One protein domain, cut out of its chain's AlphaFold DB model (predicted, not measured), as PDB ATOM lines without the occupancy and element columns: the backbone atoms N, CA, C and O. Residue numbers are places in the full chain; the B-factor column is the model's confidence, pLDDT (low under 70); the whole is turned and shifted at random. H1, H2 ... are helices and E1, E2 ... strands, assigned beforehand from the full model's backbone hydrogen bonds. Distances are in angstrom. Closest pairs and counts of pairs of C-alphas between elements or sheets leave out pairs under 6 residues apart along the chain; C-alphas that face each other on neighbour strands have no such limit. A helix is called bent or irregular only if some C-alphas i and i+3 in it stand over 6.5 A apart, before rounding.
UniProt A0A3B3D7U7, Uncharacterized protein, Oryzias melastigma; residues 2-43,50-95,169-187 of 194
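AT A GLANCE: This is residues 2 to 43, 50 to 95 and 169 to 187 of the 194 residues of an uncharacterized protein of Oryzias melastigma (UniProt A0A3B3D7U7). A long, narrow ribbon of strands is bent across its middle like a shallow roof, and one long helix, H1, folds back from one end of the ribbon, its residues 74 to 94 sticking out free, with open space between them and the strands. E1, E2, E3 and E5 lie side by side in one half of the ribbon; in the other half, beyond the bend, E1 and E2 continue beside E4 and E6. The printed part has 107 residues, with six named strands and one named helix in the order E1 E2 E3 E4 H1 E5 E6, class mixed, helices and strands. The larger sheet has the order E1, E2, E3, E5 and is mixed, while E4 and E6 form a parallel sheet of two. The whole is only just extended, close to loose, with a radius of gyration of the C-alphas of 19.6 A, and spans 66 by 39 by 23 A.

HOW THE PARTS SIT: In the larger, twisted sheet, E1, residues 3 to 16, and E2, residues 20 to 40, form an antiparallel hairpin at 154 degrees, with N 5 and O 32 within hydrogen-bond range at 2.8 A. E1 bends by 51 degrees at residue 9, and E2 by 56 degrees at residue 23. E3, residues 50 to 58, is antiparallel to E2, with N 33 and O 55 2.8 A apart. E5, residues 169 to 176, is an edge strand parallel to E3 at 12 degrees, with N 52 and O 171 2.8 A apart. E3 runs on into E4, residues 61 to 66, at 58 degrees. The closest C-alphas of E2 and E4 are those of Leu 25 and Val 63, 4.7 A apart. E6, residues 181 to 186, is parallel to E4 at 15 degrees, with N 184 and O 63 2.8 A apart. H1, residues 67 to 94, only grazes the larger sheet, with its residues 68 to 73; its closest C-alphas with E1 are those of Gln 69 and Thr 14, 7.2 A apart. The closest C-alphas of H1 and E6 are those of Asn 67 and Phe 186, 6.7 A apart. In H1 every O i to N i+4 pair is within hydrogen-bond range. E5 and E6 are apart.

IN THESE COORDINATES: E1 begins at C-alpha 3, (167.362, 144.153, 190.478), and is 38.3 A long. E2 is 56.5 A long, E3 26.0 A and E5 23.2 A. H1 measures 41.0 A and ends at C-alpha 94, (160.672, 177.772, 187.769). E4 and E6 are 16.8 A and 16.6 A long, and E6 ends at C-alpha 186, (158.679, 156.356, 227.578).

THE WHOLE: The two C-alphas farthest apart, those of His 18 and Ser 43, are 67.4 A apart. Residues 44 to 49 and 96 to 168 are not printed; the gaps are 16.3 A from C-alpha 43 to 50 and 20.4 A from C-alpha 95 to 169. Of the links that are printed whole, each is tight. The mean pLDDT of the printed part is 90.0, with residues 40 to 43 and 94 to 95 under 70.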
ATOM      1  N   PRO A   2     164.962 142.066 186.759       88.69
ATOM      2  CA  PRO A   2     164.753 142.850 187.973       88.69
ATOM      3  C   PRO A   2     166.025 142.873 188.834       88.69
ATOM      4  O   PRO A   2     166.766 141.892 188.866       88.69
ATOM      5  N   TRP A   3     166.280 143.989 189.513       94.75
ATOM      6  CA  TRP A   3     167.362 144.153 190.478       94.75
ATOM      7  C   TRP A   3     166.789 144.362 191.870       94.75
ATOM      8  O   TRP A   3     165.905 145.193 192.060       94.75
ATOM      9  N   SER A   4     167.310 143.616 192.838       95.00
ATOM     10  CA  SER A   4     166.881 143.703 194.229       95.00
ATOM     11  C   SER A   4     168.029 144.165 195.114       95.00
ATOM     12  O   SER A   4     169.152 143.675 195.001       95.00
ATOM     13  N   ILE A   5     167.732 145.098 196.010       95.50
ATOM     14  CA  ILE A   5     168.621 145.576 197.064       95.50
ATOM     15  C   ILE A   5     167.928 145.268 198.385       95.50
ATOM     16  O   ILE A   5     166.776 145.645 198.585       95.50
ATOM     17  N   SER A   6     168.629 144.586 199.285       95.19
ATOM     18  CA  SER A   6     168.142 144.321 200.635       95.19
ATOM     19  C   SER A   6     169.033 145.001 201.660       95.19
ATOM     20  O   SER A   6     170.249 145.106 201.494       95.19
ATOM     21  N   LEU A   7     168.399 145.494 202.711       94.56
ATOM     22  CA  LEU A   7     169.023 146.174 203.823       94.56
ATOM     23  C   LEU A   7     168.524 145.497 205.098       94.56
ATOM     24  O   LEU A   7     167.322 145.413 205.339       94.56
ATOM     25  N   SER A   8     169.450 144.959 205.884       93.81
ATOM     26  CA  SER A   8     169.165 144.168 207.085       93.81
ATOM     27  C   SER A   8     169.714 144.853 208.329       93.81
ATOM     28  O   SER A   8     170.760 145.492 208.250       93.81
ATOM     29  N   GLN A   9     169.071 144.636 209.482       93.12
ATOM     30  CA  GLN A   9     169.523 145.154 210.783       93.12
ATOM     31  C   GLN A   9     169.651 146.690 210.809       93.12
ATOM     32  O   GLN A   9     170.588 147.250 211.370       93.12
ATOM     33  N   PHE A  10     168.710 147.383 210.172       93.31
ATOM     34  CA  PHE A  10     168.668 148.838 210.143       93.31
ATOM     35  C   PHE A  10     168.153 149.417 211.444       93.31
ATOM     36  O   PHE A  10     167.008 149.168 211.815       93.31
ATOM     37  N   SER A  11     168.957 150.256 212.079       94.44
ATOM     38  CA  SER A  11     168.586 150.928 213.317       94.44
ATOM     39  C   SER A  11     168.878 152.412 213.229       94.44
ATOM     40  O   SER A  11     169.810 152.842 212.548       94.44
ATOM     41  N   ILE A  12     168.088 153.198 213.952       94.81
ATOM     42  CA  ILE A  12     168.285 154.641 214.079       94.81
ATOM     43  C   ILE A  12     168.453 154.954 215.555       94.81
ATOM     44  O   ILE A  12     167.670 154.497 216.388       94.81
ATOM     45  N   TYR A  13     169.452 155.776 215.854       93.75
ATOM     46  CA  TYR A  13     169.742 156.257 217.195       93.75
ATOM     47  C   TYR A  13     169.756 157.779 217.205       93.75
ATOM     48  O   TYR A  13     170.150 158.422 216.232       93.75
ATOM     49  N   THR A  14     169.350 158.356 218.326       92.31
ATOM     50  CA  THR A  14     169.489 159.787 218.599       92.31
ATOM     51  C   THR A  14     170.610 160.000 219.599       92.31
ATOM     52  O   THR A  14     170.684 159.280 220.595       92.31
ATOM     53  N   LEU A  15     171.430 161.021 219.375       91.56
ATOM     54  CA  LEU A  15     172.450 161.455 220.323       91.56
ATOM     55  C   LEU A  15     171.903 162.627 221.138       91.56
ATOM     56  O   LEU A  15     171.532 163.654 220.570       91.56
ATOM     57  N   LEU A  16     171.834 162.464 222.459       82.69
ATOM     58  CA  LEU A  16     171.277 163.457 223.369       82.69
ATOM     59  C   LEU A  16     172.328 163.910 224.394       82.69
ATOM     60  O   LEU A  16     172.987 163.086 225.030       82.69
ATOM     61  N   GLY A  17     172.469 165.227 224.575       79.81
ATOM     62  CA  GLY A  17     173.330 165.820 225.602       79.81
ATOM     63  C   GLY A  17     174.781 165.323 225.558       79.81
ATOM     64  O   GLY A  17     175.472 165.488 224.556       79.81
ATOM     65  N   HIS A  18     175.235 164.717 226.659       77.38
ATOM     66  CA  HIS A  18     176.613 164.270 226.920       77.38
ATOM     67  C   HIS A  18     177.046 163.033 226.091       77.38
ATOM     68  O   HIS A  18     177.729 162.152 226.605       77.38
ATOM     69  N   GLN A  19     176.650 162.960 224.812       76.31
ATOM     70  CA  GLN A  19     176.867 161.826 223.895       76.31
ATOM     71  C   GLN A  19     176.115 160.543 224.283       76.31
ATOM     72  O   GLN A  19     176.550 159.435 223.972       76.31
ATOM     73  N   GLN A  20     174.959 160.663 224.942       84.44
ATOM     74  CA  GLN A  20     174.132 159.494 225.217       84.44
ATOM     75  C   GLN A  20     173.381 159.078 223.948       84.44
ATOM     76  O   GLN A  20     172.552 159.829 223.432       84.44
ATOM     77  N   SER A  21     173.664 157.871 223.456       90.19
ATOM     78  CA  SER A  21     172.920 157.257 222.357       90.19
ATOM     79  C   SER A  21     171.652 156.594 222.885       90.19
ATOM     80  O   SER A  21     171.709 155.751 223.783       90.19
ATOM     81  N   LEU A  22     170.507 156.977 222.329       90.69
ATOM     82  CA  LEU A  22     169.210 156.372 222.612       90.69
ATOM     83  C   LEU A  22     168.670 155.744 221.330       90.69
ATOM     84  O   LEU A  22     168.611 156.406 220.292       90.69
ATOM     85  N   SER A  23     168.274 154.471 221.403       92.12
ATOM     86  CA  SER A  23     167.608 153.789 220.288       92.12
ATOM     87  C   SER A  23     166.290 154.490 219.979       92.12
ATOM     88  O   SER A  23     165.513 154.772 220.891       92.12
ATOM     89  N   LEU A  24     166.076 154.803 218.705       94.06
ATOM     90  CA  LEU A  24     164.831 155.364 218.188       94.06
ATOM     91  C   LEU A  24     164.071 154.322 217.363       94.06
ATOM     92  O   LEU A  24     162.857 154.184 217.502       94.06
ATOM     93  N   LEU A  25     164.790 153.589 216.515       94.56
ATOM     94  CA  LEU A  25     164.258 152.524 215.675       94.56
ATOM     95  C   LEU A  25     165.039 151.242 215.947       94.56
ATOM     96  O   LEU A  25     166.251 151.194 215.717       94.56
ATOM     97  N   GLU A  26     164.333 150.215 216.412       92.75
ATOM     98  CA  GLU A  26     164.904 148.877 216.565       92.75
ATOM     99  C   GLU A  26     165.288 148.283 215.201       92.75
ATOM    100  O   GLU A  26     164.651 148.620 214.197       92.75
ATOM    101  N   PRO A  27     166.296 147.389 215.152       91.31
ATOM    102  CA  PRO A  27     166.748 146.766 213.917       91.31
ATOM    103  C   PRO A  27     165.597 146.218 213.063       91.31
ATOM    104  O   PRO A  27     164.857 145.333 213.492       91.31
ATOM    105  N   MET A  28     165.467 146.729 211.838       93.25
ATOM    106  CA  MET A  28     164.486 146.266 210.853       93.25
ATOM    107  C   MET A  28     165.135 145.940 209.502       93.25
ATOM    108  O   MET A  28     166.239 146.389 209.193       93.25
ATOM    109  N   GLY A  29     164.446 145.146 208.687       94.19
ATOM    110  CA  GLY A  29     164.830 144.836 207.313       94.19
ATOM    111  C   GLY A  29     163.936 145.517 206.278       94.19
ATOM    112  O   GLY A  29     162.736 145.688 206.493       94.19
ATOM    113  N   CYS A  30     164.520 145.878 205.140       93.62
ATOM    114  CA  CYS A  30     163.824 146.417 203.977       93.62
ATOM    115  C   CYS A  30     164.410 145.799 202.706       93.62
ATOM    116  O   CYS A  30     165.631 145.752 202.551       93.62
ATOM    117  N   THR A  31     163.555 145.356 201.791       95.75
ATOM    118  CA  THR A  31     163.961 144.868 200.472       95.75
ATOM    119  C   THR A  31     163.251 145.682 199.407       95.75
ATOM    120  O   THR A  31     162.033 145.823 199.429       95.75
ATOM    121  N   SER A  32     164.014 146.211 198.458       95.81
ATOM    122  CA  SER A  32     163.513 146.947 197.304       95.81
ATOM    123  C   SER A  32     163.871 146.187 196.035       95.81
ATOM    124  O   SER A  32     165.030 145.827 195.840       95.81
ATOM    125  N   THR A  33     162.890 145.941 195.175       96.38
ATOM    126  CA  THR A  33     163.046 145.275 193.880       96.38
ATOM    127  C   THR A  33     162.584 146.212 192.773       96.38
ATOM    128  O   THR A  33     161.425 146.623 192.754       96.38
ATOM    129  N   LEU A  34     163.475 146.537 191.836       95.62
ATOM    130  CA  LEU A  34     163.165 147.348 190.664       95.62
ATOM    131  C   LEU A  34     163.237 146.516 189.382       95.62
ATOM    132  O   LEU A  34     164.229 145.842 189.114       95.62
ATOM    133  N   ALA A  35     162.222 146.623 188.535       94.50
ATOM    134  CA  ALA A  35     162.251 146.127 187.167       94.50
ATOM    135  C   ALA A  35     162.071 147.289 186.189       94.50
ATOM    136  O   ALA A  35     161.219 148.150 186.390       94.50
ATOM    137  N   VAL A  36     162.862 147.302 185.116       91.75
ATOM    138  CA  VAL A  36     162.731 148.283 184.035       91.75
ATOM    139  C   VAL A  36     162.547 147.535 182.725       91.75
ATOM    140  O   VAL A  36     163.369 146.690 182.367       91.75
ATOM    141  N   THR A  37     161.478 147.869 182.012       89.56
ATOM    142  CA  THR A  37     161.142 147.292 180.711       89.56
ATOM    143  C   THR A  37     161.003 148.413 179.696       89.56
ATOM    144  O   THR A  37     160.149 149.285 179.844       89.56
ATOM    145  N   SER A  38     161.818 148.390 178.645       88.12
ATOM    146  CA  SER A  38     161.667 149.288 177.502       88.12
ATOM    147  C   SER A  38     160.787 148.644 176.430       88.12
ATOM    148  O   SER A  38     161.057 147.515 176.021       88.12
ATOM    149  N   LYS A  39     159.781 149.357 175.926       79.50
ATOM    150  CA  LYS A  39     159.055 149.001 174.701       79.50
ATOM    151  C   LYS A  39     159.448 149.986 173.602       79.50
ATOM    152  O   LYS A  39     159.227 151.191 173.743       79.50
ATOM    153  N   VAL A  40     160.022 149.469 172.520       67.88
ATOM    154  CA  VAL A  40     160.244 150.221 171.278       67.88
ATOM    155  C   VAL A  40     159.013 149.988 170.403       67.88
ATOM    156  O   VAL A  40     158.733 148.846 170.044       67.88
ATOM    157  N   GLN A  41     158.229 151.036 170.132       64.62
ATOM    158  CA  GLN A  41     157.086 150.932 169.219       64.62
ATOM    159  C   GLN A  41     157.585 150.855 167.771       64.62
ATOM    160  O   GLN A  41     158.471 151.604 167.375       64.62
ATOM    161  N   SER A  42     157.016 149.932 166.994       57.91
ATOM    162  CA  SER A  42     157.365 149.668 165.593       57.91
ATOM    163  C   SER A  42     156.553 150.491 164.580       57.91
ATOM    164  O   SER A  42     156.572 150.177 163.393       57.91
ATOM    165  N   SER A  43     155.808 151.510 165.022       57.31
ATOM    166  CA  SER A  43     155.145 152.484 164.145       57.31
ATOM    167  C   SER A  43     156.067 153.683 163.886       57.31
ATOM    168  O   SER A  43     157.042 153.885 164.603       57.31
ATOM    169  N   PHE A  50     159.333 153.470 178.559       88.81
ATOM    170  CA  PHE A  50     159.850 152.728 179.707       88.81
ATOM    171  C   PHE A  50     158.738 152.481 180.718       88.81
ATOM    172  O   PHE A  50     157.993 153.392 181.078       88.81
ATOM    173  N   VAL A  51     158.655 151.249 181.202       89.25
ATOM    174  CA  VAL A  51     157.850 150.873 182.360       89.25
ATOM    175  C   VAL A  51     158.810 150.528 183.485       89.25
ATOM    176  O   VAL A  51     159.672 149.663 183.323       89.25
ATOM    177  N   VAL A  52     158.675 151.229 184.604       92.12
ATOM    178  CA  VAL A  52     159.461 151.028 185.817       92.12
ATOM    179  C   VAL A  52     158.534 150.460 186.882       92.12
ATOM    180  O   VAL A  52     157.562 151.111 187.251       92.12
ATOM    181  N   CYS A  53     158.826 149.265 187.381       93.69
ATOM    182  CA  CYS A  53     158.107 148.651 188.492       93.69
ATOM    183  C   CYS A  53     159.006 148.674 189.726       93.69
ATOM    184  O   CYS A  53     160.091 148.096 189.693       93.69
ATOM    185  N   LEU A  54     158.556 149.318 190.798       95.00
ATOM    186  CA  LEU A  54     159.221 149.346 192.096       95.00
ATOM    187  C   LEU A  54     158.356 148.604 193.113       95.00
ATOM    188  O   LEU A  54     157.210 148.985 193.347       95.00
ATOM    189  N   HIS A  55     158.921 147.571 193.721       94.44
ATOM    190  CA  HIS A  55     158.300 146.792 194.781       94.44
ATOM    191  C   HIS A  55     159.134 146.916 196.052       94.44
ATOM    192  O   HIS A  55     160.340 146.669 196.007       94.44
ATOM    193  N   VAL A  56     158.519 147.303 197.167       95.31
ATOM    194  CA  VAL A  56     159.225 147.455 198.442       95.31
ATOM    195  C   VAL A  56     158.521 146.697 199.559       95.31
ATOM    196  O   VAL A  56     157.364 146.964 199.891       95.31
ATOM    197  N   ASP A  57     159.289 145.807 200.175       93.94
ATOM    198  CA  ASP A  57     158.909 144.981 201.309       93.94
ATOM    199  C   ASP A  57     159.595 145.485 202.574       93.94
ATOM    200  O   ASP A  57     160.825 145.550 202.653       93.94
ATOM    201  N   LEU A  58     158.803 145.814 203.593       92.06
ATOM    202  CA  LEU A  58     159.303 146.245 204.892       92.06
ATOM    203  C   LEU A  58     158.971 145.201 205.956       92.06
ATOM    204  O   LEU A  58     157.839 144.723 206.052       92.06
ATOM    205  N   GLN A  59     159.951 144.890 206.802       94.44
ATOM    206  CA  GLN A  59     159.703 144.171 208.048       94.44
ATOM    207  C   GLN A  59     158.975 145.073 209.063       94.44
ATOM    208  O   GLN A  59     159.013 146.301 208.933       94.44
ATOM    209  N   PRO A  60     158.314 144.495 210.086       94.12
ATOM    210  CA  PRO A  60     157.653 145.266 211.133       94.12
ATOM    211  C   PRO A  60     158.567 146.316 211.774       94.12
ATOM    212  O   PRO A  60     159.691 146.022 212.185       94.12
ATOM    213  N   VAL A  61     158.050 147.535 211.896       94.00
ATOM    214  CA  VAL A  61     158.786 148.709 212.372       94.00
ATOM    215  C   VAL A  61     158.473 148.918 213.849       94.00
ATOM    216  O   VAL A  61     157.307 149.046 214.227       94.00
ATOM    217  N   HIS A  62     159.506 148.977 214.689       95.50
ATOM    218  CA  HIS A  62     159.360 149.210 216.126       95.50
ATOM    219  C   HIS A  62     160.096 150.483 216.529       95.50
ATOM    220  O   HIS A  62     161.327 150.529 216.544       95.50
ATOM    221  N   VAL A  63     159.327 151.513 216.861       94.88
ATOM    222  CA  VAL A  63     159.831 152.828 217.252       94.88
ATOM    223  C   VAL A  63     159.736 152.975 218.764       94.88
ATOM    224  O   VAL A  63     158.687 152.708 219.356       94.88
ATOM    225  N   LYS A  64     160.823 153.419 219.389       93.69
ATOM    226  CA  LYS A  64     160.903 153.707 220.823       93.69
ATOM    227  C   LYS A  64     161.324 155.154 221.010       93.69
ATOM    228  O   LYS A  64     162.396 155.540 220.563       93.69
ATOM    229  N   CYS A  65     160.501 155.947 221.688       93.19
ATOM    230  CA  CYS A  65     160.806 157.353 221.925       93.19
ATOM    231  C   CYS A  65     160.684 157.695 223.407       93.19
ATOM    232  O   CYS A  65     159.674 157.415 224.048       93.19
ATOM    233  N   SER A  66     161.692 158.373 223.932       91.31
ATOM    234  CA  SER A  66     161.617 159.132 225.178       91.31
ATOM    235  C   SER A  66     161.071 160.542 224.929       91.31
ATOM    236  O   SER A  66     161.086 161.025 223.795       91.31
ATOM    237  N   ASN A  67     160.645 161.244 225.983       90.62
ATOM    238  CA  ASN A  67     160.185 162.639 225.878       90.62
ATOM    239  C   ASN A  67     161.139 163.557 225.077       90.62
ATOM    240  O   ASN A  67     160.668 164.221 224.151       90.62
ATOM    241  N   PRO A  68     162.467 163.572 225.328       90.19
ATOM    242  CA  PRO A  68     163.372 164.396 224.529       90.19
ATOM    243  C   PRO A  68     163.453 163.979 223.053       90.19
ATOM    244  O   PRO A  68     163.589 164.836 222.185       90.19
ATOM    245  N   GLN A  69     163.347 162.680 222.748       92.56
ATOM    246  CA  GLN A  69     163.325 162.195 221.362       92.56
ATOM    247  C   GLN A  69     162.046 162.625 220.638       92.56
ATOM    248  O   GLN A  69     162.111 163.006 219.473       92.56
ATOM    249  N   VAL A  70     160.896 162.624 221.321       93.44
ATOM    250  CA  VAL A  70     159.638 163.141 220.755       93.44
ATOM    251  C   VAL A  70     159.767 164.630 220.429       93.44
ATOM    252  O   VAL A  70     159.414 165.042 219.326       93.44
ATOM    253  N   GLN A  71     160.325 165.427 221.345       92.75
ATOM    254  CA  GLN A  71     160.551 166.854 221.109       92.75
ATOM    255  C   GLN A  71     161.512 167.092 219.934       92.75
ATOM    256  O   GLN A  71     161.235 167.922 219.071       92.75
ATOM    257  N   LEU A  72     162.601 166.323 219.848       92.81
ATOM    258  CA  LEU A  72     163.545 166.400 218.731       92.81
ATOM    259  C   LEU A  72     162.872 166.095 217.384       92.81
ATOM    260  O   LEU A  72     163.077 166.820 216.412       92.81
ATOM    261  N   LEU A  73     162.066 165.033 217.317       93.62
ATOM    262  CA  LEU A  73     161.343 164.658 216.099       93.62
ATOM    263  C   LEU A  73     160.344 165.731 215.667       93.62
ATOM    264  O   LEU A  73     160.206 165.992 214.473       93.62
ATOM    265  N   TYR A  74     159.673 166.363 216.629       95.25
ATOM    266  CA  TYR A  74     158.752 167.459 216.358       95.25
ATOM    267  C   TYR A  74     159.469 168.661 215.724       95.25
ATOM    268  O   TYR A  74     159.052 169.139 214.668       95.25
ATOM    269  N   GLU A  75     160.595 169.092 216.295       96.31
ATOM    270  CA  GLU A  75     161.407 170.188 215.741       96.31
ATOM    271  C   GLU A  75     161.951 169.857 214.340       96.31
ATOM    272  O   GLU A  75     161.909 170.688 213.427       96.31
ATOM    273  N   LEU A  76     162.411 168.617 214.128       95.62
ATOM    274  CA  LEU A  76     162.858 168.146 212.813       95.62
ATOM    275  C   LEU A  76     161.729 168.183 211.781       95.62
ATOM    276  O   LEU A  76     161.948 168.626 210.652       95.62
ATOM    277  N   PHE A  77     160.525 167.757 212.163       96.69
ATOM    278  CA  PHE A  77     159.355 167.800 211.293       96.69
ATOM    279  C   PHE A  77     158.997 169.239 210.900       96.69
ATOM    280  O   PHE A  77     158.787 169.523 209.717       96.69
ATOM    281  N   LEU A  78     158.994 170.166 211.862       97.00
ATOM    282  CA  LEU A  78     158.746 171.580 211.584       97.00
ATOM    283  C   LEU A  78     159.801 172.163 210.632       97.00
ATOM    284  O   LEU A  78     159.447 172.778 209.622       97.00
ATOM    285  N   SER A  79     161.084 171.908 210.892       97.25
ATOM    286  CA  SER A  79     162.191 172.349 210.032       97.25
ATOM    287  C   SER A  79     162.090 171.789 208.607       97.25
ATOM    288  O   SER A  79     162.207 172.533 207.622       97.25
ATOM    289  N   TRP A  80     161.798 170.491 208.479       97.50
ATOM    290  CA  TRP A  80     161.579 169.837 207.192       97.50
ATOM    291  C   TRP A  80     160.409 170.467 206.435       97.50
ATOM    292  O   TRP A  80     160.556 170.819 205.266       97.50
ATOM    293  N   SER A  81     159.272 170.680 207.102       96.06
ATOM    294  CA  SER A  81     158.075 171.258 206.483       96.06
ATOM    295  C   SER A  81     158.317 172.680 205.956       96.06
ATOM    296  O   SER A  81     157.944 173.001 204.826       96.06
ATOM    297  N   SER A  82     159.030 173.509 206.723       95.94
ATOM    298  CA  SER A  82     159.429 174.860 206.316       95.94
ATOM    299  C   SER A  82     160.361 174.829 205.102       95.94
ATOM    300  O   SER A  82     160.180 175.576 204.132       95.94
ATOM    301  N   THR A  83     161.332 173.914 205.110       96.44
ATOM    302  CA  THR A  83     162.276 173.725 204.003       96.44
ATOM    303  C   THR A  83     161.566 173.233 202.742       96.44
ATOM    304  O   THR A  83     161.796 173.770 201.656       96.44
ATOM    305  N   TRP A  84     160.643 172.282 202.883       94.94
ATOM    306  CA  TRP A  84     159.813 171.787 201.790       94.94
ATOM    307  C   TRP A  84     158.944 172.894 201.190       94.94
ATOM    308  O   TRP A  84     158.934 173.072 199.975       94.94
ATOM    309  N   ALA A  85     158.284 173.709 202.018       94.38
ATOM    310  CA  ALA A  85     157.484 174.838 201.544       94.38
ATOM    311  C   ALA A  85     158.324 175.858 200.753       94.38
ATOM    312  O   ALA A  85     157.862 176.410 199.754       94.38
ATOM    313  N   ARG A  86     159.578 176.093 201.160       94.00
ATOM    314  CA  ARG A  86     160.519 176.931 200.395       94.00
ATOM    315  C   ARG A  86     160.878 176.295 199.055       94.00
ATOM    316  O   ARG A  86     160.875 176.997 198.047       94.00
ATOM    317  N   LEU A  87     161.147 174.990 199.029       94.31
ATOM    318  CA  LEU A  87     161.465 174.270 197.796       94.31
ATOM    319  C   LEU A  87     160.286 174.280 196.816       94.31
ATOM    320  O   LEU A  87     160.479 174.562 195.637       94.31
ATOM    321  N   GLN A  88     159.067 174.058 197.306       92.31
ATOM    322  CA  GLN A  88     157.848 174.124 196.498       92.31
ATOM    323  C   GLN A  88     157.672 175.497 195.838       92.31
ATOM    324  O   GLN A  88     157.392 175.570 194.643       92.31
ATOM    325  N   ARG A  89     157.933 176.590 196.568       90.69
ATOM    326  CA  ARG A  89     157.916 177.945 195.985       90.69
ATOM    327  C   ARG A  89     158.958 178.118 194.878       90.69
ATOM    328  O   ARG A  89     158.658 178.736 193.865       90.69
ATOM    329  N   LEU A  90     160.159 177.559 195.044       89.19
ATOM    330  CA  LEU A  90     161.209 177.622 194.019       89.19
ATOM    331  C   LEU A  90     160.849 176.819 192.762       89.19
ATOM    332  O   LEU A  90     161.098 177.279 191.650       89.19
ATOM    333  N   VAL A  91     160.255 175.635 192.929       84.31
ATOM    334  CA  VAL A  91     159.797 174.797 191.810       84.31
ATOM    335  C   VAL A  91     158.636 175.468 191.073       84.31
ATOM    336  O   VAL A  91     158.672 175.549 189.848       84.31
ATOM    337  N   SER A  92     157.666 176.027 191.803       77.75
ATOM    338  CA  SER A  92     156.552 176.790 191.226       77.75
ATOM    339  C   SER A  92     157.034 178.017 190.438       77.75
ATOM    340  O   SER A  92     156.580 178.238 189.315       77.75
ATOM    341  N   LEU A  93     158.017 178.763 190.961       70.88
ATOM    342  CA  LEU A  93     158.610 179.905 190.255       70.88
ATOM    343  C   LEU A  93     159.313 179.473 188.955       70.88
ATOM    344  O   LEU A  93     159.201 180.148 187.936       70.88
ATOM    345  N   ARG A  94     160.005 178.325 188.963       61.50
ATOM    346  CA  ARG A  94     160.672 177.772 187.769       61.50
ATOM    347  C   ARG A  94     159.703 177.300 186.684       61.50
ATOM    348  O   ARG A  94     160.105 177.234 185.527       61.50
ATOM    349  N   GLN A  95     158.467 176.966 187.045       57.22
ATOM    350  CA  GLN A  95     157.434 176.538 186.099       57.22
ATOM    351  C   GLN A  95     156.647 177.699 185.478       57.22
ATOM    352  O   GLN A  95     155.781 177.451 184.646       57.22
ATOM    353  N   LYS A 169     157.958 158.233 176.662       82.62
ATOM    354  CA  LYS A 169     156.930 157.964 177.684       82.62
ATOM    355  C   LYS A 169     157.499 157.078 178.797       82.62
ATOM    356  O   LYS A 169     157.908 155.950 178.530       82.62
ATOM    357  N   VAL A 170     157.473 157.553 180.043       85.50
ATOM    358  CA  VAL A 170     157.838 156.766 181.235       85.50
ATOM    359  C   VAL A 170     156.592 156.516 182.083       85.50
ATOM    360  O   VAL A 170     155.847 157.446 182.384       85.50
ATOM    361  N   SER A 171     156.356 155.264 182.467       88.62
ATOM    362  CA  SER A 171     155.312 154.863 183.413       88.62
ATOM    363  C   SER A 171     155.969 154.233 184.638       88.62
ATOM    364  O   SER A 171     156.808 153.347 184.497       88.62
ATOM    365  N   LEU A 172     155.611 154.714 185.829       90.94
ATOM    366  CA  LEU A 172     156.075 154.179 187.106       90.94
ATOM    367  C   LEU A 172     154.922 153.447 187.789       90.94
ATOM    368  O   LEU A 172     153.852 154.021 187.982       90.94
ATOM    369  N   TRP A 173     155.165 152.204 188.184       92.50
ATOM    370  CA  TRP A 173     154.283 151.420 189.031       92.50
ATOM    371  C   TRP A 173     154.977 151.161 190.366       92.50
ATOM    372  O   TRP A 173     156.114 150.689 190.393       92.50
ATOM    373  N   MET A 174     154.312 151.510 191.465       95.06
ATOM    374  CA  MET A 174     154.880 151.461 192.811       95.06
ATOM    375  C   MET A 174     154.003 150.594 193.710       95.06
ATOM    376  O   MET A 174     152.831 150.910 193.908       95.06
ATOM    377  N   GLN A 175     154.580 149.539 194.277       93.56
ATOM    378  CA  GLN A 175     153.938 148.681 195.267       93.56
ATOM    379  C   GLN A 175     154.727 148.731 196.573       93.56
ATOM    380  O   GLN A 175     155.929 148.471 196.593       93.56
ATOM    381  N   TRP A 176     154.028 149.031 197.665       91.44
ATOM    382  CA  TRP A 176     154.598 149.093 199.009       91.44
ATOM    383  C   TRP A 176     153.815 148.170 199.919       91.44
ATOM    384  O   TRP A 176     152.588 148.268 199.997       91.44
ATOM    385  N   MET A 177     154.520 147.306 200.639       89.12
ATOM    386  CA  MET A 177     153.925 146.610 201.769       89.12
ATOM    387  C   MET A 177     153.770 147.598 202.920       89.12
ATOM    388  O   MET A 177     154.711 148.318 203.252       89.12
ATOM    389  N   LEU A 178     152.590 147.638 203.536       89.56
ATOM    390  CA  LEU A 178     152.375 148.385 204.770       89.56
ATOM    391  C   LEU A 178     152.827 147.503 205.944       89.56
ATOM    392  O   LEU A 178     152.106 146.564 206.298       89.56
ATOM    393  N   PRO A 179     154.007 147.740 206.549       91.06
ATOM    394  CA  PRO A 179     154.440 146.933 207.674       91.06
ATOM    395  C   PRO A 179     153.596 147.257 208.906       91.06
ATOM    396  O   PRO A 179     153.087 148.367 209.075       91.06
ATOM    397  N   LYS A 180     153.518 146.306 209.838       93.50
ATOM    398  CA  LYS A 180     153.036 146.606 211.185       93.50
ATOM    399  C   LYS A 180     153.979 147.623 211.830       93.50
ATOM    400  O   LYS A 180     155.172 147.354 211.960       93.50
ATOM    401  N   VAL A 181     153.431 148.751 212.269       94.19
ATOM    402  CA  VAL A 181     154.168 149.784 213.003       94.19
ATOM    403  C   VAL A 181     153.771 149.727 214.470       94.19
ATOM    404  O   VAL A 181     152.589 149.770 214.805       94.19
ATOM    405  N   THR A 182     154.764 149.632 215.348       95.81
ATOM    406  CA  THR A 182     154.578 149.687 216.799       95.81
ATOM    407  C   THR A 182     155.365 150.866 217.345       95.81
ATOM    408  O   THR A 182     156.560 150.976 217.085       95.81
ATOM    409  N   VAL A 183     154.707 151.728 218.117       94.81
ATOM    410  CA  VAL A 183     155.338 152.885 218.759       94.81
ATOM    411  C   VAL A 183     155.225 152.733 220.270       94.81
ATOM    412  O   VAL A 183     154.131 152.530 220.796       94.81
ATOM    413  N   GLN A 184     156.354 152.827 220.965       94.06
ATOM    414  CA  GLN A 184     156.435 152.812 222.421       94.06
ATOM    415  C   GLN A 184     156.983 154.150 222.908       94.06
ATOM    416  O   GLN A 184     158.059 154.583 222.489       94.06
ATOM    417  N   LEU A 185     156.234 154.800 223.796       92.62
ATOM    418  CA  LEU A 185     156.600 156.085 224.381       92.62
ATOM    419  C   LEU A 185     156.988 155.889 225.844       92.62
ATOM    420  O   LEU A 185     156.257 155.254 226.604       92.62
ATOM    421  N   PHE A 186     158.130 156.449 226.231       87.31
ATOM    422  CA  PHE A 186     158.679 156.356 227.578       87.31
ATOM    423  C   PHE A 186     158.717 157.739 228.232       87.31
ATOM    424  O   PHE A 186     159.286 158.688 227.682       87.31
ATOM    425  N   ALA A 187     158.156 157.836 229.436       78.88
ATOM    426  CA  ALA A 187     158.256 159.009 230.295       78.88
ATOM    427  C   ALA A 187     159.138 158.682 231.516       78.88
ATOM    428  O   ALA A 187     159.033 157.573 232.044       78.88
TER     429      ALA A 187